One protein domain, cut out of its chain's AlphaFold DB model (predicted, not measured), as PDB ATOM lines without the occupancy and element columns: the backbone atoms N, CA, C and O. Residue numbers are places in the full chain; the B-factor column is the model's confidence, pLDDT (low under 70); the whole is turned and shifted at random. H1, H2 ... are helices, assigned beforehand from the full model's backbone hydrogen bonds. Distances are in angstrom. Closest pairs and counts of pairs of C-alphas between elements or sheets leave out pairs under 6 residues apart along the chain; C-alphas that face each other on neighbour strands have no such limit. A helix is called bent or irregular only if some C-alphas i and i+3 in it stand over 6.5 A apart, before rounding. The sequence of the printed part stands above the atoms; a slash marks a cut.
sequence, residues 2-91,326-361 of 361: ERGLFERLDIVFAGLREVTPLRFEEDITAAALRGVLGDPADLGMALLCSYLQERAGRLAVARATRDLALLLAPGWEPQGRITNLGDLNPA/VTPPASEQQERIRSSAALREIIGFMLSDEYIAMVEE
ATOM      1  N   GLU A   2     -44.504  16.805 130.110       48.47
ATOM      2  CA  GLU A   2     -45.122  17.762 129.174       48.47
ATOM      3  C   GLU A   2     -44.471  17.709 127.781       48.47
ATOM      4  O   GLU A   2     -43.250  17.594 127.667       48.47
ATOM      5  N   ARG A   3     -45.282  17.819 126.718       54.22
ATOM      6  CA  ARG A   3     -44.795  17.976 125.336       54.22
ATOM      7  C   ARG A   3     -43.925  19.240 125.234       54.22
ATOM      8  O   ARG A   3     -44.313  20.285 125.754       54.22
ATOM      9  N   GLY A   4     -42.781  19.148 124.549       62.94
ATOM     10  CA  GLY A   4     -41.934  20.307 124.212       62.94
ATOM     11  C   GLY A   4     -40.819  20.661 125.207       62.94
ATOM     12  O   GLY A   4     -40.268  21.756 125.124       62.94
ATOM     13  N   LEU A   5     -40.446  19.777 126.145       70.44
ATOM     14  CA  LEU A   5     -39.363  20.046 127.112       70.44
ATOM     15  C   LEU A   5     -38.041  20.459 126.433       70.44
ATOM     16  O   LEU A   5     -37.430  21.447 126.829       70.44
ATOM     17  N   PHE A   6     -37.614  19.729 125.399       70.00
ATOM     18  CA  PHE A   6     -36.352  20.006 124.706       70.00
ATOM     19  C   PHE A   6     -36.412  21.265 123.833       70.00
ATOM     20  O   PHE A   6     -35.439  22.006 123.781       70.00
ATOM     21  N   GLU A   7     -37.570  21.578 123.247       70.44
ATOM     22  CA  GLU A   7     -37.791  22.841 122.524       70.44
ATOM     23  C   GLU A   7     -37.739  24.048 123.476       70.44
ATOM     24  O   GLU A   7     -37.199  25.101 123.141       70.44
ATOM     25  N   ARG A   8     -38.240  23.897 124.711       75.25
ATOM     26  CA  ARG A   8     -38.073  24.917 125.758       75.25
ATOM     27  C   ARG A   8     -36.611  25.047 126.186       75.25
ATOM     28  O   ARG A   8     -36.154  26.166 126.405       75.25
ATOM     29  N   LEU A   9     -35.867  23.940 126.276       75.88
ATOM     30  CA  LEU A   9     -34.428  23.979 126.553       75.88
ATOM     31  C   LEU A   9     -33.662  24.701 125.440       75.88
ATOM     32  O   LEU A   9     -32.799  25.508 125.758       75.88
ATOM     33  N   ASP A  10     -33.993  24.480 124.166       76.50
ATOM     34  CA  ASP A  10     -33.432  25.225 123.030       76.50
ATOM     35  C   ASP A  10     -33.554  26.747 123.219       76.50
ATOM     36  O   ASP A  10     -32.566  27.469 123.077       76.50
ATOM     37  N   ILE A  11     -34.743  27.221 123.605       77.31
ATOM     38  CA  ILE A  11     -35.020  28.644 123.858       77.31
ATOM     39  C   ILE A  11     -34.212  29.160 125.054       77.31
ATOM     40  O   ILE A  11     -33.603  30.226 124.976       77.31
ATOM     41  N   VAL A  12     -34.168  28.399 126.152       78.06
ATOM     42  CA  VAL A  12     -33.394  28.763 127.349       78.06
ATOM     43  C   VAL A  12     -31.900  28.832 127.032       78.06
ATOM     44  O   VAL A  12     -31.242  29.799 127.401       78.06
ATOM     45  N   PHE A  13     -31.361  27.854 126.302       78.19
ATOM     46  CA  PHE A  13     -29.960  27.848 125.886       78.19
ATOM     47  C   PHE A  13     -29.634  28.997 124.932       78.19
ATOM     48  O   PHE A  13     -28.566  29.592 125.059       78.19
ATOM     49  N   ALA A  14     -30.541  29.338 124.012       78.12
ATOM     50  CA  ALA A  14     -30.380  30.493 123.134       78.12
ATOM     51  C   ALA A  14     -30.307  31.801 123.937       78.12
ATOM     52  O   ALA A  14     -29.357  32.556 123.762       78.12
ATOM     53  N   GLY A  15     -31.234  32.014 124.877       74.56
ATOM     54  CA  GLY A  15     -31.214  33.193 125.747       74.56
ATOM     55  C   GLY A  15     -29.980  33.250 126.651       74.56
ATOM     56  O   GLY A  15     -29.376  34.307 126.803       74.56
ATOM     57  N   LEU A  16     -29.545  32.115 127.209       75.12
ATOM     58  CA  LEU A  16     -28.343  32.055 128.045       75.12
ATOM     59  C   LEU A  16     -27.073  32.368 127.244       75.12
ATOM     60  O   LEU A  16     -26.222  33.101 127.736       75.12
ATOM     61  N   ARG A  17     -26.936  31.908 125.998       72.38
ATOM     62  CA  ARG A  17     -25.768  32.249 125.157       72.38
ATOM     63  C   ARG A  17     -25.560  33.755 124.995       72.38
ATOM     64  O   ARG A  17     -24.418  34.187 124.906       72.38
ATOM     65  N   GLU A  18     -26.635  34.538 124.970       74.62
ATOM     66  CA  GLU A  18     -26.557  35.994 124.811       74.62
ATOM     67  C   GLU A  18     -26.042  36.710 126.069       74.62
ATOM     68  O   GLU A  18     -25.547  37.831 125.978       74.62
ATOM     69  N   VAL A  19     -26.129  36.069 127.241       76.00
ATOM     70  CA  VAL A  19     -25.865  36.704 128.546       76.00
ATOM     71  C   VAL A  19     -24.785  36.014 129.388       76.00
ATOM     72  O   VAL A  19     -24.479  36.486 130.484       76.00
ATOM     73  N   THR A  20     -24.200  34.912 128.912       68.12
ATOM     74  CA  THR A  20     -23.280  34.056 129.693       68.12
ATOM     75  C   THR A  20     -21.871  34.050 129.066       68.12
ATOM     76  O   THR A  20     -21.739  34.328 127.873       68.12
ATOM     77  N   PRO A  21     -20.788  33.782 129.829       65.94
ATOM     78  CA  PRO A  21     -19.418  33.905 129.334       65.94
ATOM     79  C   PRO A  21     -19.093  33.005 128.136       65.94
ATOM     80  O   PRO A  21     -19.718  31.963 127.917       65.94
ATOM     81  N   LEU A  22     -18.013  33.367 127.431       61.66
ATOM     82  CA  LEU A  22     -17.280  32.452 126.553       61.66
ATOM     83  C   LEU A  22     -17.073  31.128 127.311       61.66
ATOM     84  O   LEU A  22     -16.513  31.153 128.405       61.66
ATOM     85  N   ARG A  23     -17.491  30.003 126.708       74.25
ATOM     86  CA  ARG A  23     -17.405  28.608 127.213       74.25
ATOM     87  C   ARG A  23     -18.582  28.056 128.036       74.25
ATOM     88  O   ARG A  23     -18.520  26.896 128.429       74.25
ATOM     89  N   PHE A  24     -19.692  28.784 128.191       81.25
ATOM     90  CA  PHE A  24     -20.889  28.278 128.898       81.25
ATOM     91  C   PHE A  24     -21.346  26.869 128.459       81.25
ATOM     92  O   PHE A  24     -21.675  26.026 129.293       81.25
ATOM     93  N   GLU A  25     -21.337  26.586 127.154       80.62
ATOM     94  CA  GLU A  25     -21.732  25.273 126.627       80.62
ATOM     95  C   GLU A  25     -20.756  24.147 126.966       80.62
ATOM     96  O   GLU A  25     -21.188  23.029 127.248       80.62
ATOM     97  N   GLU A  26     -19.454  24.429 126.962       85.12
ATOM     98  CA  GLU A  26     -18.437  23.459 127.375       85.12
ATOM     99  C   GLU A  26     -18.606  23.136 128.861       85.12
ATOM    100  O   GLU A  26     -18.620  21.966 129.251       85.12
ATOM    101  N   ASP A  27     -18.814  24.169 129.680       87.44
ATOM    102  CA  ASP A  27     -18.956  24.039 131.126       87.44
ATOM    103  C   ASP A  27     -20.213  23.254 131.509       87.44
ATOM    104  O   ASP A  27     -20.136  22.352 132.350       87.44
ATOM    105  N   ILE A  28     -21.358  23.537 130.875       89.25
ATOM    106  CA  ILE A  28     -22.601  22.817 131.170       89.25
ATOM    107  C   ILE A  28     -22.581  21.385 130.628       89.25
ATOM    108  O   ILE A  28     -23.074  20.477 131.295       89.25
ATOM    109  N   THR A  29     -21.942  21.145 129.479       90.50
ATOM    110  CA  THR A  29     -21.743  19.789 128.944       90.50
ATOM    111  C   THR A  29     -20.864  18.967 129.883       90.50
ATOM    112  O   THR A  29     -21.213  17.839 130.239       90.50
ATOM    113  N   ALA A  30     -19.760  19.547 130.358       91.31
ATOM    114  CA  ALA A  30     -18.877  18.901 131.319       91.31
ATOM    115  C   ALA A  30     -19.562  18.691 132.682       91.31
ATOM    116  O   ALA A  30     -19.347  17.664 133.326       91.31
ATOM    117  N   ALA A  31     -20.402  19.629 133.129       92.81
ATOM    118  CA  ALA A  31     -21.181  19.490 134.358       92.81
ATOM    119  C   ALA A  31     -22.241  18.384 134.251       92.81
ATOM    120  O   ALA A  31     -22.351  17.573 135.169       92.81
ATOM    121  N   ALA A  32     -22.962  18.302 133.128       94.19
ATOM    122  CA  ALA A  32     -23.928  17.238 132.868       94.19
ATOM    123  C   ALA A  32     -23.251  15.860 132.876       94.19
ATOM    124  O   ALA A  32     -23.705  14.955 133.573       94.19
ATOM    125  N   LEU A  33     -22.111  15.732 132.186       95.31
ATOM    126  CA  LEU A  33     -21.304  14.511 132.173       95.31
ATOM    127  C   LEU A  33     -20.848  14.108 133.584       95.31
ATOM    128  O   LEU A  33     -21.048  12.967 133.998       95.31
ATOM    129  N   ARG A  34     -20.282  15.050 134.354       96.12
ATOM    130  CA  ARG A  34     -19.881  14.806 135.751       96.12
ATOM    131  C   ARG A  34     -21.061  14.405 136.628       96.12
ATOM    132  O   ARG A  34     -20.886  13.562 137.499       96.12
ATOM    133  N   GLY A  35     -22.239  14.982 136.406       95.81
ATOM    134  CA  GLY A  35     -23.443  14.618 137.146       95.81
ATOM    135  C   GLY A  35     -23.887  13.186 136.876       95.81
ATOM    136  O   GLY A  35     -24.111  12.454 137.831       95.81
ATOM    137  N   VAL A  36     -23.908  12.750 135.609       96.81
ATOM    138  CA  VAL A  36     -24.220  11.349 135.262       96.81
ATOM    139  C   VAL A  36     -23.179  10.385 135.840       96.81
ATOM    140  O   VAL A  36     -23.533   9.326 136.347       96.81
ATOM    141  N   LEU A  37     -21.892  10.741 135.811       96.19
ATOM    142  CA  LEU A  37     -20.838   9.916 136.414       96.19
ATOM    143  C   LEU A  37     -20.915   9.889 137.954       96.19
ATOM    144  O   LEU A  37     -20.544   8.888 138.569       96.19
ATOM    145  N   GLY A  38     -21.385  10.974 138.574       96.19
ATOM    146  CA  GLY A  38     -21.567  11.097 140.021       96.19
ATOM    147  C   GLY A  38     -22.775  10.315 140.544       96.19
ATOM    148  O   GLY A  38     -22.637   9.552 141.503       96.19
ATOM    149  N   ASP A  39     -23.931  10.463 139.891       96.19
ATOM    150  CA  ASP A  39     -25.142   9.671 140.133       96.19
ATOM    151  C   ASP A  39     -25.740   9.153 138.808       96.19
ATOM    152  O   ASP A  39     -26.581   9.818 138.198       96.19
ATOM    153  N   PRO A  40     -25.368   7.938 138.364       94.62
ATOM    154  CA  PRO A  40     -25.895   7.358 137.127       94.62
ATOM    155  C   PRO A  40     -27.389   7.014 137.186       94.62
ATOM    156  O   PRO A  40     -27.966   6.623 136.173       94.62
ATOM    157  N   ALA A  41     -28.024   7.124 138.355       94.56
ATOM    158  CA  ALA A  41     -29.458   6.925 138.519       94.56
ATOM    159  C   ALA A  41     -30.278   8.223 138.380       94.56
ATOM    160  O   ALA A  41     -31.512   8.174 138.445       94.56
ATOM    161  N   ASP A  42     -29.623   9.370 138.174       94.25
ATOM    162  CA  ASP A  42     -30.290  10.645 137.925       94.25
ATOM    163  C   ASP A  42     -30.788  10.724 136.470       94.25
ATOM    164  O   ASP A  42     -30.052  11.033 135.528       94.25
ATOM    165  N   LEU A  43     -32.087  10.457 136.298       91.69
ATOM    166  CA  LEU A  43     -32.771  10.532 135.008       91.69
ATOM    167  C   LEU A  43     -32.661  11.927 134.372       91.69
ATOM    168  O   LEU A  43     -32.495  12.032 133.159       91.69
ATOM    169  N   GLY A  44     -32.754  12.995 135.169       90.56
ATOM    170  CA  GLY A  44     -32.688  14.366 134.665       90.56
ATOM    171  C   GLY A  44     -31.318  14.674 134.071       90.56
ATOM    172  O   GLY A  44     -31.231  15.201 132.961       90.56
ATOM    173  N   MET A  45     -30.252  14.270 134.766       94.12
ATOM    174  CA  MET A  45     -28.882  14.440 134.279       94.12
ATOM    175  C   MET A  45     -28.592  13.571 133.056       94.12
ATOM    176  O   MET A  45     -27.943  14.052 132.127       94.12
ATOM    177  N   ALA A  46     -29.111  12.340 132.995       93.62
ATOM    178  CA  ALA A  46     -28.979  11.490 131.810       93.62
ATOM    179  C   ALA A  46     -29.642  12.128 130.573       93.62
ATOM    180  O   ALA A  46     -29.022  12.207 129.512       93.62
ATOM    181  N   LEU A  47     -30.861  12.660 130.718       91.56
ATOM    182  CA  LEU A  47     -31.579  13.345 129.637       91.56
ATOM    183  C   LEU A  47     -30.883  14.637 129.196       91.56
ATOM    184  O   LEU A  47     -30.724  14.876 127.997       91.56
ATOM    185  N   LEU A  48     -30.443  15.460 130.153       91.19
ATOM    186  CA  LEU A  48     -29.708  16.691 129.863       91.19
ATOM    187  C   LEU A  48     -28.385  16.390 129.150       91.19
ATOM    188  O   LEU A  48     -28.052  17.050 128.167       91.19
ATOM    189  N   CYS A  49     -27.644  15.383 129.620       93.75
ATOM    190  CA  CYS A  49     -26.392  14.968 129.002       93.75
ATOM    191  C   CYS A  49     -26.631  14.469 127.573       93.75
ATOM    192  O   CYS A  49     -25.933  14.911 126.666       93.75
ATOM    193  N   SER A  50     -27.661  13.649 127.348       92.75
ATOM    194  CA  SER A  50     -28.030  13.174 126.008       92.75
ATOM    195  C   SER A  50     -28.249  14.321 125.030       92.75
ATOM    196  O   SER A  50     -27.611  14.378 123.978       92.75
ATOM    197  N   TYR A  51     -29.068  15.289 125.433       89.69
ATOM    198  CA  TYR A  51     -29.369  16.470 124.636       89.69
ATOM    199  C   TYR A  51     -28.125  17.322 124.327       89.69
ATOM    200  O   TYR A  51     -27.919  17.742 123.187       89.69
ATOM    201  N   LEU A  52     -27.270  17.578 125.322       91.12
ATOM    202  CA  LEU A  52     -26.063  18.390 125.136       91.12
ATOM    203  C   LEU A  52     -25.027  17.695 124.239       91.12
ATOM    204  O   LEU A  52     -24.425  18.341 123.384       91.12
ATOM    205  N   GLN A  53     -24.853  16.380 124.390       92.00
ATOM    206  CA  GLN A  53     -23.914  15.593 123.583       92.00
ATOM    207  C   GLN A  53     -24.382  15.476 122.129       92.00
ATOM    208  O   GLN A  53     -23.566  15.591 121.215       92.00
ATOM    209  N   GLU A  54     -25.692  15.342 121.897       90.31
ATOM    210  CA  GLU A  54     -26.269  15.373 120.549       90.31
ATOM    211  C   GLU A  54     -25.973  16.705 119.851       90.31
ATOM    212  O   GLU A  54     -25.505  16.722 118.713       90.31
ATOM    213  N   ARG A  55     -26.180  17.834 120.542       86.62
ATOM    214  CA  ARG A  55     -25.855  19.166 120.001       86.62
ATOM    215  C   ARG A  55     -24.371  19.341 119.699       86.62
ATOM    216  O   ARG A  55     -24.037  20.034 118.744       86.62
ATOM    217  N   ALA A  56     -23.507  18.732 120.507       87.94
ATOM    218  CA  ALA A  56     -22.062  18.739 120.312       87.94
ATOM    219  C   ALA A  56     -21.591  17.769 119.207       87.94
ATOM    220  O   ALA A  56     -20.392  17.682 118.955       87.94
ATOM    221  N   GLY A  57     -22.505  17.029 118.564       88.00
ATOM    222  CA  GLY A  57     -22.184  16.048 117.524       88.00
ATOM    223  C   GLY A  57     -21.611  14.727 118.045       88.00
ATOM    224  O   GLY A  57     -21.199  13.897 117.243       88.00
ATOM    225  N   ARG A  58     -21.603  14.504 119.365       91.06
ATOM    226  CA  ARG A  58     -21.106  13.284 120.026       91.06
ATOM    227  C   ARG A  58     -22.238  12.267 120.170       91.06
ATOM    228  O   ARG A  58     -22.784  12.044 121.257       91.06
ATOM    229  N   LEU A  59     -22.652  11.699 119.043       91.69
ATOM    230  CA  LEU A  59     -23.870  10.894 118.919       91.69
ATOM    231  C   LEU A  59     -23.826   9.597 119.741       91.69
ATOM    232  O   LEU A  59     -24.848   9.177 120.282       91.69
ATOM    233  N   ALA A  60     -22.664   8.970 119.882       93.38
ATOM    234  CA  ALA A  60     -22.471   7.747 120.648       93.38
ATOM    235  C   ALA A  60     -22.748   7.962 122.140       93.38
ATOM    236  O   ALA A  60     -23.470   7.171 122.754       93.38
ATOM    237  N   VAL A  61     -22.241   9.065 122.699       94.81
ATOM    238  CA  VAL A  61     -22.490   9.464 124.093       94.81
ATOM    239  C   VAL A  61     -23.947   9.890 124.270       94.81
ATOM    240  O   VAL A  61     -24.593   9.510 125.252       94.81
ATOM    241  N   ALA A  62     -24.499  10.621 123.297       93.81
ATOM    242  CA  ALA A  62     -25.907  11.012 123.302       93.81
ATOM    243  C   ALA A  62     -26.845   9.792 123.348       93.81
ATOM    244  O   ALA A  62     -27.768   9.745 124.163       93.81
ATOM    245  N   ARG A  63     -26.571   8.764 122.533       93.75
ATOM    246  CA  ARG A  63     -27.300   7.486 122.546       93.75
ATOM    247  C   ARG A  63     -27.131   6.742 123.862       93.75
ATOM    248  O   ARG A  63     -28.120   6.282 124.417       93.75
ATOM    249  N   ALA A  64     -25.910   6.634 124.384       95.31
ATOM    250  CA  ALA A  64     -25.664   5.907 125.628       95.31
ATOM    251  C   ALA A  64     -26.410   6.515 126.826       95.31
ATOM    252  O   ALA A  64     -26.994   5.795 127.634       95.31
ATOM    253  N   THR A  65     -26.440   7.843 126.920       94.94
ATOM    254  CA  THR A  65     -27.173   8.562 127.974       94.94
ATOM    255  C   THR A  65     -28.690   8.513 127.784       94.94
ATOM    256  O   THR A  65     -29.416   8.364 128.768       94.94
ATOM    257  N   ARG A  66     -29.188   8.537 126.539       93.75
ATOM    258  CA  ARG A  66     -30.600   8.248 126.234       93.75
ATOM    259  C   ARG A  66     -30.982   6.835 126.669       93.75
ATOM    260  O   ARG A  66     -32.015   6.644 127.299       93.75
ATOM    261  N   ASP A  67     -30.162   5.847 126.340       93.94
ATOM    262  CA  ASP A  67     -30.410   4.446 126.678       93.94
ATOM    263  C   ASP A  67     -30.360   4.213 128.196       93.94
ATOM    264  O   ASP A  67     -31.148   3.434 128.730       93.94
ATOM    265  N   LEU A  68     -29.505   4.944 128.920       94.81
ATOM    266  CA  LEU A  68     -29.538   4.992 130.383       94.81
ATOM    267  C   LEU A  68     -30.859   5.580 130.902       94.81
ATOM    268  O   LEU A  68     -31.465   5.011 131.809       94.81
ATOM    269  N   ALA A  69     -31.355   6.664 130.300       92.62
ATOM    270  CA  ALA A  69     -32.662   7.224 130.642       92.62
ATOM    271  C   ALA A  69     -33.812   6.234 130.365       92.62
ATOM    272  O   ALA A  69     -34.701   6.084 131.201       92.62
ATOM    273  N   LEU A  70     -33.762   5.495 129.251       90.81
ATOM    274  CA  LEU A  70     -34.722   4.431 128.925       90.81
ATOM    275  C   LEU A  70     -34.659   3.255 129.905       90.81
ATOM    276  O   LEU A  70     -35.684   2.644 130.199       90.81
ATOM    277  N   LEU A  71     -33.480   2.931 130.440       91.50
ATOM    278  CA  LEU A  71     -33.354   1.931 131.501       91.50
ATOM    279  C   LEU A  71     -34.030   2.400 132.800       91.50
ATOM    280  O   LEU A  71     -34.669   1.599 133.481       91.50
ATOM    281  N   LEU A  72     -33.875   3.680 133.148       90.81
ATOM    282  CA  LEU A  72     -34.437   4.286 134.361       90.81
ATOM    283  C   LEU A  72     -35.949   4.525 134.261       90.81
ATOM    284  O   LEU A  72     -36.654   4.447 135.267       90.81
ATOM    285  N   ALA A  73     -36.447   4.801 133.056       88.12
ATOM    286  CA  ALA A  73     -37.855   5.041 132.772       88.12
ATOM    287  C   ALA A  73     -38.295   4.310 131.485       88.12
ATOM    288  O   ALA A  73     -38.471   4.946 130.449       88.12
ATOM    289  N   PRO A  74     -38.543   2.985 131.528       81.88
ATOM    290  CA  PRO A  74     -38.875   2.200 130.331       81.88
ATOM    291  C   PRO A  74     -40.164   2.619 129.614       81.88
ATOM    292  O   PRO A  74     -40.304   2.380 128.420       81.88
ATOM    293  N   GLY A  75     -41.110   3.228 130.337       77.50
ATOM    294  CA  GLY A  75     -42.356   3.765 129.775       77.50
ATOM    295  C   GLY A  75     -42.237   5.195 129.239       77.50
ATOM    296  O   GLY A  75     -43.242   5.779 128.839       77.50
ATOM    297  N   TRP A  76     -41.045   5.795 129.287       80.62
ATOM    298  CA  TRP A  76     -40.797   7.101 128.691       80.62
ATOM    299  C   TRP A  76     -40.471   6.942 127.206       80.62
ATOM    300  O   TRP A  76     -39.532   6.243 126.836       80.62
ATOM    301  N   GLU A  77     -41.231   7.630 126.357       73.00
ATOM    302  CA  GLU A  77     -40.949   7.715 124.927       73.00
ATOM    303  C   GLU A  77     -40.057   8.934 124.646       73.00
ATOM    304  O   GLU A  77     -40.468  10.068 124.937       73.00
ATOM    305  N   PRO A  78     -38.855   8.745 124.072       70.50
ATOM    306  CA  PRO A  78     -38.031   9.853 123.621       70.50
ATOM    307  C   PRO A  78     -38.777  10.670 122.567       70.50
ATOM    308  O   PRO A  78     -39.398  10.109 121.663       70.50
ATOM    309  N   GLN A  79     -38.695  11.995 122.661       67.25
ATOM    310  CA  GLN A  79     -39.323  12.917 121.712       67.25
ATOM    311  C   GLN A  79     -38.279  13.817 121.050       67.25
ATOM    312  O   GLN A  79     -37.243  14.133 121.639       67.25
ATOM    313  N   GLY A  80     -38.597  14.295 119.846       67.19
ATOM    314  CA  GLY A  80     -37.779  15.265 119.124       67.19
ATOM    315  C   GLY A  80     -36.477  14.665 118.594       67.19
ATOM    316  O   GLY A  80     -36.471  13.581 118.015       67.19
ATOM    317  N   ARG A  81     -35.367  15.393 118.761       63.00
ATOM    318  CA  ARG A  81     -34.058  15.031 118.191       63.00
ATOM    319  C   ARG A  81     -33.520  13.695 118.725       63.00
ATOM    320  O   ARG A  81     -33.106  12.842 117.947       63.00
ATOM    321  N   ILE A  82     -33.735  13.441 120.015       67.06
ATOM    322  CA  ILE A  82     -33.321  12.217 120.716       67.06
ATOM    323  C   ILE A  82     -33.920  10.938 120.089       67.06
ATOM    324  O   ILE A  82     -33.294   9.873 120.125       67.06
ATOM    325  N   THR A  83     -35.105  11.021 119.471       69.38
ATOM    326  CA  THR A  83     -35.743   9.900 118.755       69.38
ATOM    327  C   THR A  83     -34.980   9.519 117.480       69.38
ATOM    328  O   THR A  83     -34.923   8.348 117.118       69.38
ATOM    329  N   ASN A  84     -34.345  10.489 116.817       77.25
ATOM    330  CA  ASN A  84     -33.677  10.304 115.524       77.25
ATOM    331  C   ASN A  84     -32.220   9.843 115.641       77.25
ATOM    332  O   ASN A  84     -31.570   9.615 114.622       77.25
ATOM    333  N   LEU A  85     -31.699   9.672 116.858       78.94
ATOM    334  CA  LEU A  85     -30.324   9.227 117.071       78.94
ATOM    335  C   LEU A  85     -30.056   7.830 116.481       78.94
ATOM    336  O   LEU A  85     -28.902   7.503 116.210       78.94
ATOM    337  N   GLY A  86     -31.085   7.006 116.264       80.50
ATOM    338  CA  GLY A  86     -30.922   5.586 115.947       80.50
ATOM    339  C   GLY A  86     -30.456   4.785 117.166       80.50
ATOM    340  O   GLY A  86     -30.318   5.331 118.261       80.50
ATOM    341  N   ASP A  87     -30.229   3.487 116.979       77.00
ATOM    342  CA  ASP A  87     -30.048   2.545 118.096       77.00
ATOM    343  C   ASP A  87     -28.685   1.860 118.151       77.00
ATOM    344  O   ASP A  87     -28.381   1.208 119.147       77.00
ATOM    345  N   LEU A  88     -27.881   1.975 117.095       84.00
ATOM    346  CA  LEU A  88     -26.633   1.234 116.955       84.00
ATOM    347  C   LEU A  88     -25.426   2.168 116.986       84.00
ATOM    348  O   LEU A  88     -25.376   3.169 116.276       84.00
ATOM    349  N   ASN A  89     -24.433   1.770 117.775       86.25
ATOM    350  CA  ASN A  89     -23.067   2.273 117.773       86.25
ATOM    351  C   ASN A  89     -22.152   1.133 117.299       86.25
ATOM    352  O   ASN A  89     -21.615   0.401 118.136       86.25
ATOM    353  N   PRO A  90     -22.040   0.895 115.980       89.94
ATOM    354  CA  PRO A  90     -21.205  -0.182 115.468       89.94
ATOM    355  C   PRO A  90     -19.741   0.089 115.817       89.94
ATOM    356  O   PRO A  90     -19.224   1.181 115.585       89.94
ATOM    357  N   ALA A  91     -19.066  -0.911 116.372       93.44
ATOM    358  CA  ALA A  91     -17.658  -0.779 116.703       93.44
ATOM    359  C   ALA A  91     -16.776  -0.836 115.447       93.44
ATOM    360  O   ALA A  91     -17.000  -1.624 114.523       93.44
ATOM    361  N   VAL A 326     -42.058  -9.117 135.202       66.25
ATOM    362  CA  VAL A 326     -41.749  -8.429 136.468       66.25
ATOM    363  C   VAL A 326     -40.702  -7.340 136.236       66.25
ATOM    364  O   VAL A 326     -39.502  -7.603 136.242       66.25
ATOM    365  N   THR A 327     -41.156  -6.099 136.042       69.00
ATOM    366  CA  THR A 327     -40.260  -4.931 136.029       69.00
ATOM    367  C   THR A 327     -40.076  -4.439 137.466       69.00
ATOM    368  O   THR A 327     -41.081  -4.163 138.127       69.00
ATOM    369  N   PRO A 328     -38.837  -4.336 137.984       74.44
ATOM    370  CA  PRO A 328     -38.611  -3.832 139.333       74.44
ATOM    371  C   PRO A 328     -39.102  -2.377 139.447       74.44
ATOM    372  O   PRO A 328     -39.034  -1.631 138.464       74.44
ATOM    373  N   PRO A 329     -39.582  -1.941 140.626       82.12
ATOM    374  CA  PRO A 329     -39.905  -0.541 140.866       82.12
ATOM    375  C   PRO A 329     -38.724   0.374 140.516       82.12
ATOM    376  O   PRO A 329     -37.564   0.019 140.736       82.12
ATOM    377  N   ALA A 330     -39.010   1.583 140.027       81.50
ATOM    378  CA  ALA A 330     -37.975   2.529 139.602       81.50
ATOM    379  C   ALA A 330     -36.941   2.828 140.706       81.50
ATOM    380  O   ALA A 330     -35.751   2.920 140.424       81.50
ATOM    381  N   SER A 331     -37.371   2.915 141.970       85.25
ATOM    382  CA  SER A 331     -36.477   3.117 143.118       85.25
ATOM    383  C   SER A 331     -35.499   1.957 143.326       85.25
ATOM    384  O   SER A 331     -34.326   2.187 143.613       85.25
ATOM    385  N   GLU A 332     -35.947   0.715 143.134       86.62
ATOM    386  CA  GLU A 332     -35.086  -0.467 143.217       86.62
ATOM    387  C   GLU A 332     -34.082  -0.488 142.060       86.62
ATOM    388  O   GLU A 332     -32.899  -0.765 142.258       86.62
ATOM    389  N   GLN A 333     -34.529  -0.137 140.853       85.62
ATOM    390  CA  GLN A 333     -33.662  -0.045 139.681       85.62
ATOM    391  C   GLN A 333     -32.562   1.014 139.866       85.62
ATOM    392  O   GLN A 333     -31.394   0.751 139.577       85.62
ATOM    393  N   GLN A 334     -32.920   2.188 140.388       89.31
ATOM    394  CA  GLN A 334     -31.971   3.251 140.718       89.31
ATOM    395  C   GLN A 334     -30.937   2.785 141.750       89.31
ATOM    396  O   GLN A 334     -29.740   2.993 141.557       89.31
ATOM    397  N   GLU A 335     -31.373   2.106 142.813       90.38
ATOM    398  CA  GLU A 335     -30.461   1.593 143.837       90.38
ATOM    399  C   GLU A 335     -29.525   0.507 143.291       90.38
ATOM    400  O   GLU A 335     -28.327   0.505 143.582       90.38
ATOM    401  N   ARG A 336     -30.020  -0.381 142.420       89.31
ATOM    402  CA  ARG A 336     -29.178  -1.367 141.719       89.31
ATOM    403  C   ARG A 336     -28.099  -0.694 140.872       89.31
ATOM    404  O   ARG A 336     -26.950  -1.133 140.883       89.31
ATOM    405  N   ILE A 337     -28.442   0.376 140.154       91.31
ATOM    406  CA  ILE A 337     -27.484   1.147 139.348       91.31
ATOM    407  C   ILE A 337     -26.441   1.822 140.248       91.31
ATOM    408  O   ILE A 337     -25.244   1.735 139.966       91.31
ATOM    409  N   ARG A 338     -26.862   2.434 141.362       91.94
ATOM    410  CA  ARG A 338     -25.948   3.089 142.312       91.94
ATOM    411  C   ARG A 338     -25.024   2.105 143.020       91.94
ATOM    412  O   ARG A 338     -23.856   2.426 143.222       91.94
ATOM    413  N   SER A 339     -25.503   0.932 143.405       92.19
ATOM    414  CA  SER A 339     -24.715  -0.040 144.177       92.19
ATOM    415  C   SER A 339     -23.808  -0.924 143.311       92.19
ATOM    416  O   SER A 339     -22.816  -1.465 143.801       92.19
ATOM    417  N   SER A 340     -24.090  -1.057 142.011       94.75
ATOM    418  CA  SER A 340     -23.333  -1.936 141.115       94.75
ATOM    419  C   SER A 340     -22.082  -1.270 140.543       94.75
ATOM    420  O   SER A 340     -22.144  -0.406 139.668       94.75
ATOM    421  N   ALA A 341     -20.912  -1.757 140.963       94.44
ATOM    422  CA  ALA A 341     -19.631  -1.342 140.394       94.44
ATOM    423  C   ALA A 341     -19.530  -1.620 138.881       94.44
ATOM    424  O   ALA A 341     -18.942  -0.819 138.163       94.44
ATOM    425  N   ALA A 342     -20.131  -2.710 138.388       94.88
ATOM    426  CA  ALA A 342     -20.137  -3.043 136.959       94.88
ATOM    427  C   ALA A 342     -20.982  -2.062 136.139       94.88
ATOM    428  O   ALA A 342     -20.573  -1.664 135.052       94.88
ATOM    429  N   LEU A 343     -22.130  -1.623 136.672       96.19
ATOM    430  CA  LEU A 343     -22.946  -0.605 136.005       96.19
ATOM    431  C   LEU A 343     -22.247   0.751 135.998       96.19
ATOM    432  O   LEU A 343     -22.201   1.402 134.959       96.19
ATOM    433  N   ARG A 344     -21.647   1.163 137.119       96.06
ATOM    434  CA  ARG A 344     -20.856   2.402 137.160       96.06
ATOM    435  C   ARG A 344     -19.690   2.369 136.176       96.06
ATOM    436  O   ARG A 344     -19.438   3.364 135.510       96.06
ATOM    437  N   GLU A 345     -18.998   1.236 136.078       97.19
ATOM    438  CA  GLU A 345     -17.864   1.088 135.171       97.19
ATOM    439  C   GLU A 345     -18.296   1.149 133.704       97.19
ATOM    440  O   GLU A 345     -17.760   1.975 132.968       97.19
ATOM    441  N   ILE A 346     -19.303   0.369 133.289       98.00
ATOM    442  CA  ILE A 346     -19.743   0.380 131.887       98.00
ATOM    443  C   ILE A 346     -20.337   1.737 131.495       98.00
ATOM    444  O   ILE A 346     -20.127   2.190 130.374       98.00
ATOM    445  N   ILE A 347     -21.034   2.422 132.414       97.88
ATOM    446  CA  ILE A 347     -21.521   3.793 132.201       97.88
ATOM    447  C   ILE A 347     -20.339   4.745 132.059       97.88
ATOM    448  O   ILE A 347     -20.295   5.506 131.099       97.88
ATOM    449  N   GLY A 348     -19.339   4.654 132.936       97.62
ATOM    450  CA  GLY A 348     -18.098   5.413 132.802       97.62
ATOM    451  C   GLY A 348     -17.427   5.213 131.444       97.62
ATOM    452  O   GLY A 348     -17.043   6.187 130.801       97.62
ATOM    453  N   PHE A 349     -17.347   3.966 130.973       97.94
ATOM    454  CA  PHE A 349     -16.790   3.643 129.664       97.94
ATOM    455  C   PHE A 349     -17.615   4.239 128.518       97.94
ATOM    456  O   PHE A 349     -17.049   4.950 127.695       97.94
ATOM    457  N   MET A 350     -18.938   4.044 128.490       97.31
ATOM    458  CA  MET A 350     -19.833   4.584 127.449       97.31
ATOM    459  C   MET A 350     -19.779   6.111 127.299       97.31
ATOM    460  O   MET A 350     -20.154   6.651 126.261       97.31
ATOM    461  N   LEU A 351     -19.351   6.803 128.353       96.69
ATOM    462  CA  LEU A 351     -19.254   8.257 128.411       96.69
ATOM    463  C   LEU A 351     -17.813   8.772 128.256       96.69
ATOM    464  O   LEU A 351     -17.563   9.964 128.428       96.69
ATOM    465  N   SER A 352     -16.865   7.882 127.959       95.88
ATOM    466  CA  SER A 352     -15.444   8.197 127.825       95.88
ATOM    467  C   SER A 352     -15.028   8.429 126.374       95.88
ATOM    468  O   SER A 352     -15.600   7.857 125.444       95.88
ATOM    469  N   ASP A 353     -13.945   9.186 126.187       94.75
ATOM    470  CA  ASP A 353     -13.300   9.333 124.878       94.75
ATOM    471  C   ASP A 353     -12.755   7.988 124.349       94.75
ATOM    472  O   ASP A 353     -12.669   7.792 123.139       94.75
ATOM    473  N   GLU A 354     -12.442   7.033 125.242       95.00
ATOM    474  CA  GLU A 354     -12.035   5.669 124.869       95.00
ATOM    475  C   GLU A 354     -13.149   4.963 124.088       95.00
ATOM    476  O   GLU A 354     -12.880   4.378 123.045       95.00
ATOM    477  N   TYR A 355     -14.403   5.053 124.542       95.69
ATOM    478  CA  TYR A 355     -15.540   4.466 123.830       95.69
ATOM    479  C   TYR A 355     -15.837   5.195 122.521       95.69
ATOM    480  O   TYR A 355     -16.033   4.535 121.502       95.69
ATOM    481  N   ILE A 356     -15.803   6.533 122.524       94.56
ATOM    482  CA  ILE A 356     -15.989   7.351 121.315       94.56
ATOM    483  C   ILE A 356     -15.012   6.916 120.219       94.56
ATOM    484  O   ILE A 356     -15.436   6.599 119.112       94.56
ATOM    485  N   ALA A 357     -13.722   6.790 120.546       94.50
ATOM    486  CA  ALA A 357     -12.694   6.366 119.596       94.50
ATOM    487  C   ALA A 357     -12.937   4.966 118.997       94.50
ATOM    488  O   ALA A 357     -12.387   4.639 117.944       94.50
ATOM    489  N   MET A 358     -13.746   4.127 119.653       94.88
ATOM    490  CA  MET A 358     -14.091   2.789 119.171       94.88
ATOM    491  C   MET A 358     -15.329   2.759 118.276       94.88
ATOM    492  O   MET A 358     -15.491   1.774 117.559       94.88
ATOM    493  N   VAL A 359     -16.201   3.773 118.304       93.81
ATOM    494  CA  VAL A 359     -17.518   3.723 117.631       93.81
ATOM    495  C   VAL A 359     -17.845   4.943 116.761       93.81
ATOM    496  O   VAL A 359     -18.778   4.870 115.966       93.81
ATOM    497  N   GLU A 360     -17.095   6.042 116.876       87.56
ATOM    498  CA  GLU A 360     -17.211   7.245 116.035       87.56
ATOM    499  C   GLU A 360     -15.958   7.424 115.155       87.56
ATOM    500  O   GLU A 360     -14.883   6.901 115.479       87.56
ATOM    501  N   GLU A 361     -16.109   8.102 114.009       67.12
ATOM    502  CA  GLU A 361     -15.049   8.289 112.998       67.12
ATOM    503  C   GLU A 361     -13.984   9.313 113.392       67.12
ATOM    504  O   GLU A 361     -14.348  10.468 113.711       67.12
TER     505      GLU A 361
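Overview. This is residues 2 to 91 and 326 to 361 of the 361 residues of an uncharacterized protein of Deltaproteobacteria bacterium (UniProt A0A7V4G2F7). Three successive helices, H2, H3 and H4, fold back and forth on one another with H3 in the middle, and the short H5 crosses over H3 and H4. H1 makes a V with H2, its corner at residues 18 to 23 sticking out, while beyond the cut H6, H7 and H8 run as a bent chain past H4. The printed part has 126 residues, with eight named helices in the order H1 to H8 and no named strand: all helix. It is compact, with a radius of gyration of the C-alphas of 14.8 A and spans of 47 by 35 by 26 A.

Arrangement. H2, residues 24 to 38, and H3, residues 43 to 55, form a helical hairpin at a steep tilt of 40 degrees; their closest C-alphas, Ala 32 and Cys 49, are 5.1 A apart. H3 and H4, residues 59 to 72, form another at a shallow tilt of 18 degrees, closest at Ser 50 and Ala 62, 4.1 A. H4 is the hub, touching five helices. It touches H5, residues 80 to 85, closest at Arg 63 and Leu 85, 6.5 A. With residue 72 alone H4 only just touches H6, residues 330 to 339, with 3 pairs of C-alphas within 8 A. With residues 60 to 64 alone it only just touches H7, residues 341 to 350, with 3 such pairs, closest at Ala 64 and Met 350, 6.3 A. With residues 60 to 61 alone it only just touches H8, residues 353 to 359, with 3 such pairs, about perpendicular at 82 degrees. H1, residues 5 to 19, is close to H2 but not clearly touching, closest at Arg 17 and Phe 24, 7.3 A. H1 and H4 are apart. Every O i to N i+4 pair is within hydrogen-bond range in H2, H3, H4, H6 and H7, against 9 of 11 in H1, 2 of 3 in H8 and 0 of 2 in H5, where 2 of 3 O i to N i+3 pairs are.

Along the chain. H1 begins at C-alpha 5, (-39.363, 20.046, 127.112), and measures 21.5 A from first to last C-alpha. H2 measures 20.5 A, H4 19.8 A and H3 18.6 A. H6 measures 14.3 A and H7 14.2 A; H8, 10.1 A, ends at C-alpha 359, (-17.518, 3.723, 117.631). H5 measures 9.8 A.

Size, cuts and confidence. The C-alphas farthest apart, Leu 22 and Val 326, are 48.7 A apart. Residues 92 to 325 are not printed, and C-alphas 91 and 326 stand 32.1 A apart across the cut. Of the links printed whole, H4 to H5 is short and the others are tight. The mean pLDDT of the printed part is 85.6; residues 2 to 4, 20 to 22, 79 to 83, 326 to 327 and 361 are under 70.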